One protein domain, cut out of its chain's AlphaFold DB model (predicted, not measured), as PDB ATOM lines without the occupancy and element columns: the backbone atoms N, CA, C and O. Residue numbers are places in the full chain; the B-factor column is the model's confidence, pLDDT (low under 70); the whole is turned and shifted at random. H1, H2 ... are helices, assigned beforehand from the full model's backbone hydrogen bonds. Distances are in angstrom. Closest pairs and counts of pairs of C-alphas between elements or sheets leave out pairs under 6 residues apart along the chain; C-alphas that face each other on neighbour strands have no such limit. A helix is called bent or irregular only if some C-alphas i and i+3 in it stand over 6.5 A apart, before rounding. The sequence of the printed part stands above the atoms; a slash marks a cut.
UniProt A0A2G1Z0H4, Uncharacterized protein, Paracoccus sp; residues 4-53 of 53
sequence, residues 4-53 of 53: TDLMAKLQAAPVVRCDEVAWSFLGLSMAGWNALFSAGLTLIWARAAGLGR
ATOM      1  N   THR A   4     -23.178  10.770 -14.358       89.12
ATOM      2  CA  THR A   4     -22.738   9.725 -13.424       89.12
ATOM      3  C   THR A   4     -22.384  10.291 -12.047       89.12
ATOM      4  O   THR A   4     -22.798   9.729 -11.036       89.12
ATOM      5  N   ASP A   5     -21.695  11.438 -11.990       88.94
ATOM      6  CA  ASP A   5     -21.372  12.109 -10.722       88.94
ATOM      7  C   ASP A   5     -22.628  12.609  -9.995       88.94
ATOM      8  O   ASP A   5     -22.702  12.559  -8.767       88.94
ATOM      9  N   LEU A   6     -23.624  13.108 -10.736       88.75
ATOM     10  CA  LEU A   6     -24.909  13.515 -10.158       88.75
ATOM     11  C   LEU A   6     -25.671  12.299  -9.622       88.75
ATOM     12  O   LEU A   6     -26.146  12.330  -8.490       88.75
ATOM     13  N   MET A   7     -25.723  11.213 -10.396       89.56
ATOM     14  CA  MET A   7     -26.380   9.966 -10.003       89.56
ATOM     15  C   MET A   7     -25.783   9.400  -8.708       89.56
ATOM     16  O   MET A   7     -26.524   9.072  -7.783       89.56
ATOM     17  N   ALA A   8     -24.450   9.369  -8.603       90.12
ATOM     18  CA  ALA A   8     -23.751   8.921  -7.399       90.12
ATOM     19  C   ALA A   8     -24.121   9.764  -6.165       90.12
ATOM     20  O   ALA A   8     -24.312   9.225  -5.075       90.12
ATOM     21  N   LYS A   9     -24.289  11.083  -6.330       86.88
ATOM     22  CA  LYS A   9     -24.719  11.977  -5.243       86.88
ATOM     23  C   LYS A   9     -26.170  11.764  -4.824       86.88
ATOM     24  O   LYS A   9     -26.460  11.825  -3.635       86.88
ATOM     25  N   LEU A  10     -27.069  11.514  -5.775       85.81
ATOM     26  CA  LEU A  10     -28.469  11.202  -5.480       85.81
ATOM     27  C   LEU A  10     -28.605   9.879  -4.716       85.81
ATOM     28  O   LEU A  10     -29.369   9.807  -3.762       85.81
ATOM     29  N   GLN A  11     -27.839   8.854  -5.095       87.94
ATOM     30  CA  GLN A  11     -27.858   7.549  -4.423       87.94
ATOM     31  C   GLN A  11     -27.268   7.583  -3.011       87.94
ATOM     32  O   GLN A  11     -27.640   6.767  -2.173       87.94
ATOM     33  N   ALA A  12     -26.356   8.516  -2.740       87.56
ATOM     34  CA  ALA A  12     -25.784   8.707  -1.412       87.56
ATOM     35  C   ALA A  12     -26.724   9.452  -0.446       87.56
ATOM     36  O   ALA A  12     -26.439   9.514   0.752       87.56
ATOM     37  N   ALA A  13     -27.813  10.051  -0.940       84.19
ATOM     38  CA  ALA A  13     -28.728  10.811  -0.103       84.19
ATOM     39  C   ALA A  13     -29.615   9.880   0.747       84.19
ATOM     40  O   ALA A  13     -30.099   8.859   0.250       84.19
ATOM     41  N   PRO A  14     -29.874  10.227   2.020       79.00
ATOM     42  CA  PRO A  14     -30.803   9.476   2.852       79.00
ATOM     43  C   PRO A  14     -32.214   9.530   2.254       79.00
ATOM     44  O   PRO A  14     -32.755  10.604   1.984       79.00
ATOM     45  N   VAL A  15     -32.811   8.355   2.052       81.44
ATOM     46  CA  VAL A  15     -34.166   8.218   1.514       81.44
ATOM     47  C   VAL A  15     -35.168   8.423   2.647       81.44
ATOM     48  O   VAL A  15     -35.291   7.582   3.534       81.44
ATOM     49  N   VAL A  16     -35.894   9.539   2.612       82.19
ATOM     50  CA  VAL A  16     -37.032   9.804   3.504       82.19
ATOM     51  C   VAL A  16     -38.312   9.226   2.915       82.19
ATOM     52  O   VAL A  16     -38.550   9.297   1.708       82.19
ATOM     53  N   ARG A  17     -39.146   8.627   3.768       81.25
ATOM     54  CA  ARG A  17     -40.462   8.116   3.372       81.25
ATOM     55  C   ARG A  17     -41.400   9.292   3.091       81.25
ATOM     56  O   ARG A  17     -41.369  10.279   3.815       81.25
ATOM     57  N   CYS A  18     -42.261   9.166   2.079       79.38
ATOM     58  CA  CYS A  18     -43.197  10.230   1.681       79.38
ATOM     59  C   CYS A  18     -44.160  10.664   2.800       79.38
ATOM     60  O   CYS A  18     -44.631  11.796   2.782       79.38
ATOM     61  N   ASP A  19     -44.429   9.778   3.760       81.75
ATOM     62  CA  ASP A  19     -45.321  10.025   4.897       81.75
ATOM     63  C   ASP A  19     -44.575  10.447   6.174       81.75
ATOM     64  O   ASP A  19     -45.199  10.709   7.202       81.75
ATOM     65  N   GLU A  20     -43.241  10.504   6.138       86.19
ATOM     66  CA  GLU A  20     -42.436  10.854   7.303       86.19
ATOM     67  C   GLU A  20     -41.971  12.305   7.251       86.19
ATOM     68  O   GLU A  20     -41.548  12.849   6.227       86.19
ATOM     69  N   VAL A  21     -42.015  12.948   8.414       86.38
ATOM     70  CA  VAL A  21     -41.502  14.304   8.574       86.38
ATOM     71  C   VAL A  21     -39.976  14.248   8.576       86.38
ATOM     72  O   VAL A  21     -39.364  13.907   9.584       86.38
ATOM     73  N   ALA A  22     -39.365  14.632   7.451       85.56
ATOM     74  CA  ALA A  22     -37.910  14.666   7.285       85.56
ATOM     75  C   ALA A  22     -37.194  15.514   8.353       85.56
ATOM     76  O   ALA A  22     -36.102  15.163   8.794       85.56
ATOM     77  N   TRP A  23     -37.803  16.629   8.772       86.88
ATOM     78  CA  TRP A  23     -37.337  17.427   9.903       86.88
ATOM     79  C   TRP A  23     -38.477  18.222  10.544       86.88
ATOM     80  O   TRP A  23     -39.421  18.657   9.871       86.88
ATOM     81  N   SER A  24     -38.373  18.414  11.859       91.44
ATOM     82  CA  SER A  24     -39.289  19.242  12.639       91.44
ATOM     83  C   SER A  24     -38.516  20.180  13.562       91.44
ATOM     84  O   SER A  24     -37.446  19.840  14.065       91.44
ATOM     85  N   PHE A  25     -39.052  21.379  13.767       91.12
ATOM     86  CA  PHE A  25     -38.485  22.390  14.651       91.12
ATOM     87  C   PHE A  25     -39.609  23.145  15.354       91.12
ATOM     88  O   PHE A  25     -40.563  23.571  14.701       91.12
ATOM     89  N   LEU A  26     -39.504  23.287  16.681       91.88
ATOM     90  CA  LEU A  26     -40.535  23.886  17.544       91.88
ATOM     91  C   LEU A  26     -41.933  23.260  17.354       91.88
ATOM     92  O   LEU A  26     -42.947  23.948  17.408       91.88
ATOM     93  N   GLY A  27     -41.986  21.947  17.104       90.44
ATOM     94  CA  GLY A  27     -43.238  21.212  16.891       90.44
ATOM     95  C   GLY A  27     -43.859  21.369  15.496       90.44
ATOM     96  O   GLY A  27     -44.901  20.776  15.237       90.44
ATOM     97  N   LEU A  28     -43.226  22.115  14.583       92.56
ATOM     98  CA  LEU A  28     -43.676  22.273  13.198       92.56
ATOM     99  C   LEU A  28     -42.770  21.506  12.232       92.56
ATOM    100  O   LEU A  28     -41.547  21.524  12.362       92.56
ATOM    101  N   SER A  29     -43.372  20.855  11.236       94.00
ATOM    102  CA  SER A  29     -42.645  20.225  10.130       94.00
ATOM    103  C   SER A  29     -42.127  21.267   9.132       94.00
ATOM    104  O   SER A  29     -42.598  22.407   9.110       94.00
ATOM    105  N   MET A  30     -41.217  20.862   8.238       91.81
ATOM    106  CA  MET A  30     -40.829  21.653   7.056       91.81
ATOM    107  C   MET A  30     -42.033  22.264   6.326       91.81
ATOM    108  O   MET A  30     -42.026  23.442   5.970       91.81
ATOM    109  N   ALA A  31     -43.073  21.453   6.111       91.56
ATOM    110  CA  ALA A  31     -44.289  21.874   5.429       91.56
ATOM    111  C   ALA A  31     -45.032  22.958   6.226       91.56
ATOM    112  O   ALA A  31     -45.461  23.955   5.645       91.56
ATOM    113  N   GLY A  32     -45.120  22.806   7.553       94.31
ATOM    114  CA  GLY A  32     -45.698  23.817   8.441       94.31
ATOM    115  C   GLY A  32     -44.942  25.148   8.395       94.31
ATOM    116  O   GLY A  32     -45.561  26.203   8.273       94.31
ATOM    117  N   TRP A  33     -43.607  25.109   8.403       96.25
ATOM    118  CA  TRP A  33     -42.777  26.311   8.266       96.25
ATOM    119  C   TRP A  33     -42.948  26.998   6.904       96.25
ATOM    120  O   TRP A  33     -43.114  28.217   6.854       96.25
ATOM    121  N   ASN A  34     -42.988  26.235   5.807       95.25
ATOM    122  CA  ASN A  34     -43.250  26.779   4.470       95.25
ATOM    123  C   ASN A  34     -44.617  27.471   4.393       95.25
ATOM    124  O   ASN A  34     -44.723  28.562   3.826       95.25
ATOM    125  N   ALA A  35     -45.652  26.866   4.982       96.44
ATOM    126  CA  ALA A  35     -46.981  27.460   5.049       96.44
ATOM    127  C   ALA A  35     -46.975  28.782   5.837       96.44
ATOM    128  O   ALA A  35     -47.532  29.775   5.367       96.44
ATOM    129  N   LEU A  36     -46.292  28.826   6.988       97.06
ATOM    130  CA  LEU A  36     -46.201  30.022   7.828       97.06
ATOM    131  C   LEU A  36     -45.516  31.189   7.102       97.06
ATOM    132  O   LEU A  36     -46.058  32.296   7.064       97.06
ATOM    133  N   PHE A  37     -44.350  30.951   6.496       97.25
ATOM    134  CA  PHE A  37     -43.637  31.993   5.757       97.25
ATOM    135  C   PHE A  37     -44.410  32.459   4.526       97.25
ATOM    136  O   PHE A  37     -44.465  33.661   4.266       97.25
ATOM    137  N   SER A  38     -45.051  31.539   3.803       97.69
ATOM    138  CA  SER A  38     -45.872  31.891   2.641       97.69
ATOM    139  C   SER A  38     -47.040  32.786   3.048       97.69
ATOM    140  O   SER A  38     -47.238  33.834   2.440       97.69
ATOM    141  N   ALA A  39     -47.752  32.440   4.125       97.44
ATOM    142  CA  ALA A  39     -48.827  33.269   4.664       97.44
ATOM    143  C   ALA A  39     -48.323  34.656   5.099       97.44
ATOM    144  O   ALA A  39     -48.946  35.670   4.778       97.44
ATOM    145  N   GLY A  40     -47.170  34.723   5.774       97.44
ATOM    146  CA  GLY A  40     -46.536  35.988   6.150       97.44
ATOM    147  C   GLY A  40     -46.223  36.871   4.940       97.44
ATOM    148  O   GLY A  40     -46.580  38.049   4.925       97.44
ATOM    149  N   LEU A  41     -45.628  36.296   3.890       97.31
ATOM    150  CA  LEU A  41     -45.367  37.002   2.635       97.31
ATOM    151  C   LEU A  41     -46.665  37.467   1.973       97.31
ATOM    152  O   LEU A  41     -46.756  38.630   1.586       97.31
ATOM    153  N   THR A  42     -47.693  36.617   1.893       96.75
ATOM    154  CA  THR A  42     -49.005  37.004   1.357       96.75
ATOM    155  C   THR A  42     -49.568  38.221   2.082       96.75
ATOM    156  O   THR A  42     -50.046  39.143   1.425       96.75
ATOM    157  N   LEU A  43     -49.474  38.276   3.413       96.38
ATOM    158  CA  LEU A  43     -49.933  39.430   4.188       96.38
ATOM    159  C   LEU A  43     -49.115  40.687   3.881       96.38
ATOM    160  O   LEU A  43     -49.703  41.743   3.660       96.38
ATOM    161  N   ILE A  44     -47.784  40.587   3.829       96.25
ATOM    162  CA  ILE A  44     -46.905  41.718   3.491       96.25
ATOM    163  C   ILE A  44     -47.276  42.289   2.117       96.25
ATOM    164  O   ILE A  44     -47.497  43.492   1.980       96.25
ATOM    165  N   TRP A  45     -47.411  41.422   1.115       95.31
ATOM    166  CA  TRP A  45     -47.762  41.819  -0.246       95.31
ATOM    167  C   TRP A  45     -49.188  42.352  -0.358       95.31
ATOM    168  O   TRP A  45     -49.404  43.346  -1.041       95.31
ATOM    169  N   ALA A  46     -50.154  41.759   0.345       94.19
ATOM    170  CA  ALA A  46     -51.522  42.264   0.385       94.19
ATOM    171  C   ALA A  46     -51.581  43.676   0.985       94.19
ATOM    172  O   ALA A  46     -52.309  44.532   0.483       94.19
ATOM    173  N   ARG A  47     -50.786  43.949   2.028       94.25
ATOM    174  CA  ARG A  47     -50.675  45.294   2.609       94.25
ATOM    175  C   ARG A  47     -50.007  46.265   1.646       94.25
ATOM    176  O   ARG A  47     -50.552  47.338   1.444       94.25
ATOM    177  N   ALA A  48     -48.902  45.888   1.008       92.94
ATOM    178  CA  ALA A  48     -48.248  46.727   0.002       92.94
ATOM    179  C   ALA A  48     -49.176  47.046  -1.187       92.94
ATOM    180  O   ALA A  48     -49.305  48.202  -1.579       92.94
ATOM    181  N   ALA A  49     -49.881  46.042  -1.715       91.25
ATOM    182  CA  ALA A  49     -50.836  46.211  -2.810       91.25
ATOM    183  C   ALA A  49     -52.060  47.056  -2.416       91.25
ATOM    184  O   ALA A  49     -52.652  47.709  -3.273       91.25
ATOM    185  N   GLY A  50     -52.452  47.039  -1.139       84.19
ATOM    186  CA  GLY A  50     -53.539  47.862  -0.607       84.19
ATOM    187  C   GLY A  50     -53.131  49.292  -0.236       84.19
ATOM    188  O   GLY A  50     -53.976  50.174  -0.303       84.19
ATOM    189  N   LEU A  51     -51.868  49.532   0.138       63.88
ATOM    190  CA  LEU A  51     -51.353  50.846   0.560       63.88
ATOM    191  C   LEU A  51     -50.857  51.715  -0.613       63.88
ATOM    192  O   LEU A  51     -50.627  52.906  -0.437       63.88
ATOM    193  N   GLY A  52     -50.651  51.115  -1.791       58.81
ATOM    194  CA  GLY A  52     -50.277  51.806  -3.032       58.81
ATOM    195  C   GLY A  52     -51.453  52.183  -3.945       58.81
ATOM    196  O   GLY A  52     -51.210  52.581  -5.084       58.81
ATOM    197  N   ARG A  53     -52.701  52.009  -3.488       55.69
ATOM    198  CA  ARG A  53     -53.930  52.504  -4.138       55.69
ATOM    199  C   ARG A  53     -54.406  53.755  -3.418       55.69
ATOM    200  O   ARG A  53     -54.960  54.627  -4.116       55.69
TER     201      ARG A  53
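This is residues 4 to 53 of the 53 residues of an uncharacterized protein of Paracoccus sp (UniProt A0A2G1Z0H4). The domain is a wide, open V made of a short helix, H1, and a long helix, H2, with a winding link of residues 12 to 29 at its corner. Both arms stick out with nothing packed on them: residues 4 to 13, which hold H1, and residues 37 to 53, which hold most of H2. The printed part has 50 residues, with two named helices in the order H1, H2 and no named strand, and its class is all helix. It is extended, with a radius of gyration of the C-alphas of 18.0 A, and the C-alphas span 53 by 31 by 16 A, a flat outline.

H1, residues 4 to 11, and H2, residues 30 to 51, are apart, with no C-alpha of the one within 8 A of the other. Between them, in residues 12 to 29, a short antiparallel pairing joins residues 24 to 25 with residues 28 to 29. In H1 and H2 every O i to N i+4 pair is within hydrogen-bond range, and neither helix is bent.

H1 runs from Thr 4, with its C-alpha at (-22.738, 9.725, -13.424), to Gln 11, and is 10.6 A from first to last C-alpha. H2 begins at Met 30, with its C-alpha at (-40.829, 21.653, 7.056), and ends at Leu 51, with its C-alpha at (-51.353, 50.846, 0.560); its first and last C-alphas are 31.7 A apart.

The two C-alphas farthest apart are those of Thr 4 and Arg 53, the first and last printed residues, at 53.8 A. The link from H1 to H2, 18 residues, is long. The printed part has no cut and ends at residue 53, the chain's last. Its mean pLDDT is 88.6, and residues 51 to 53 are under 70.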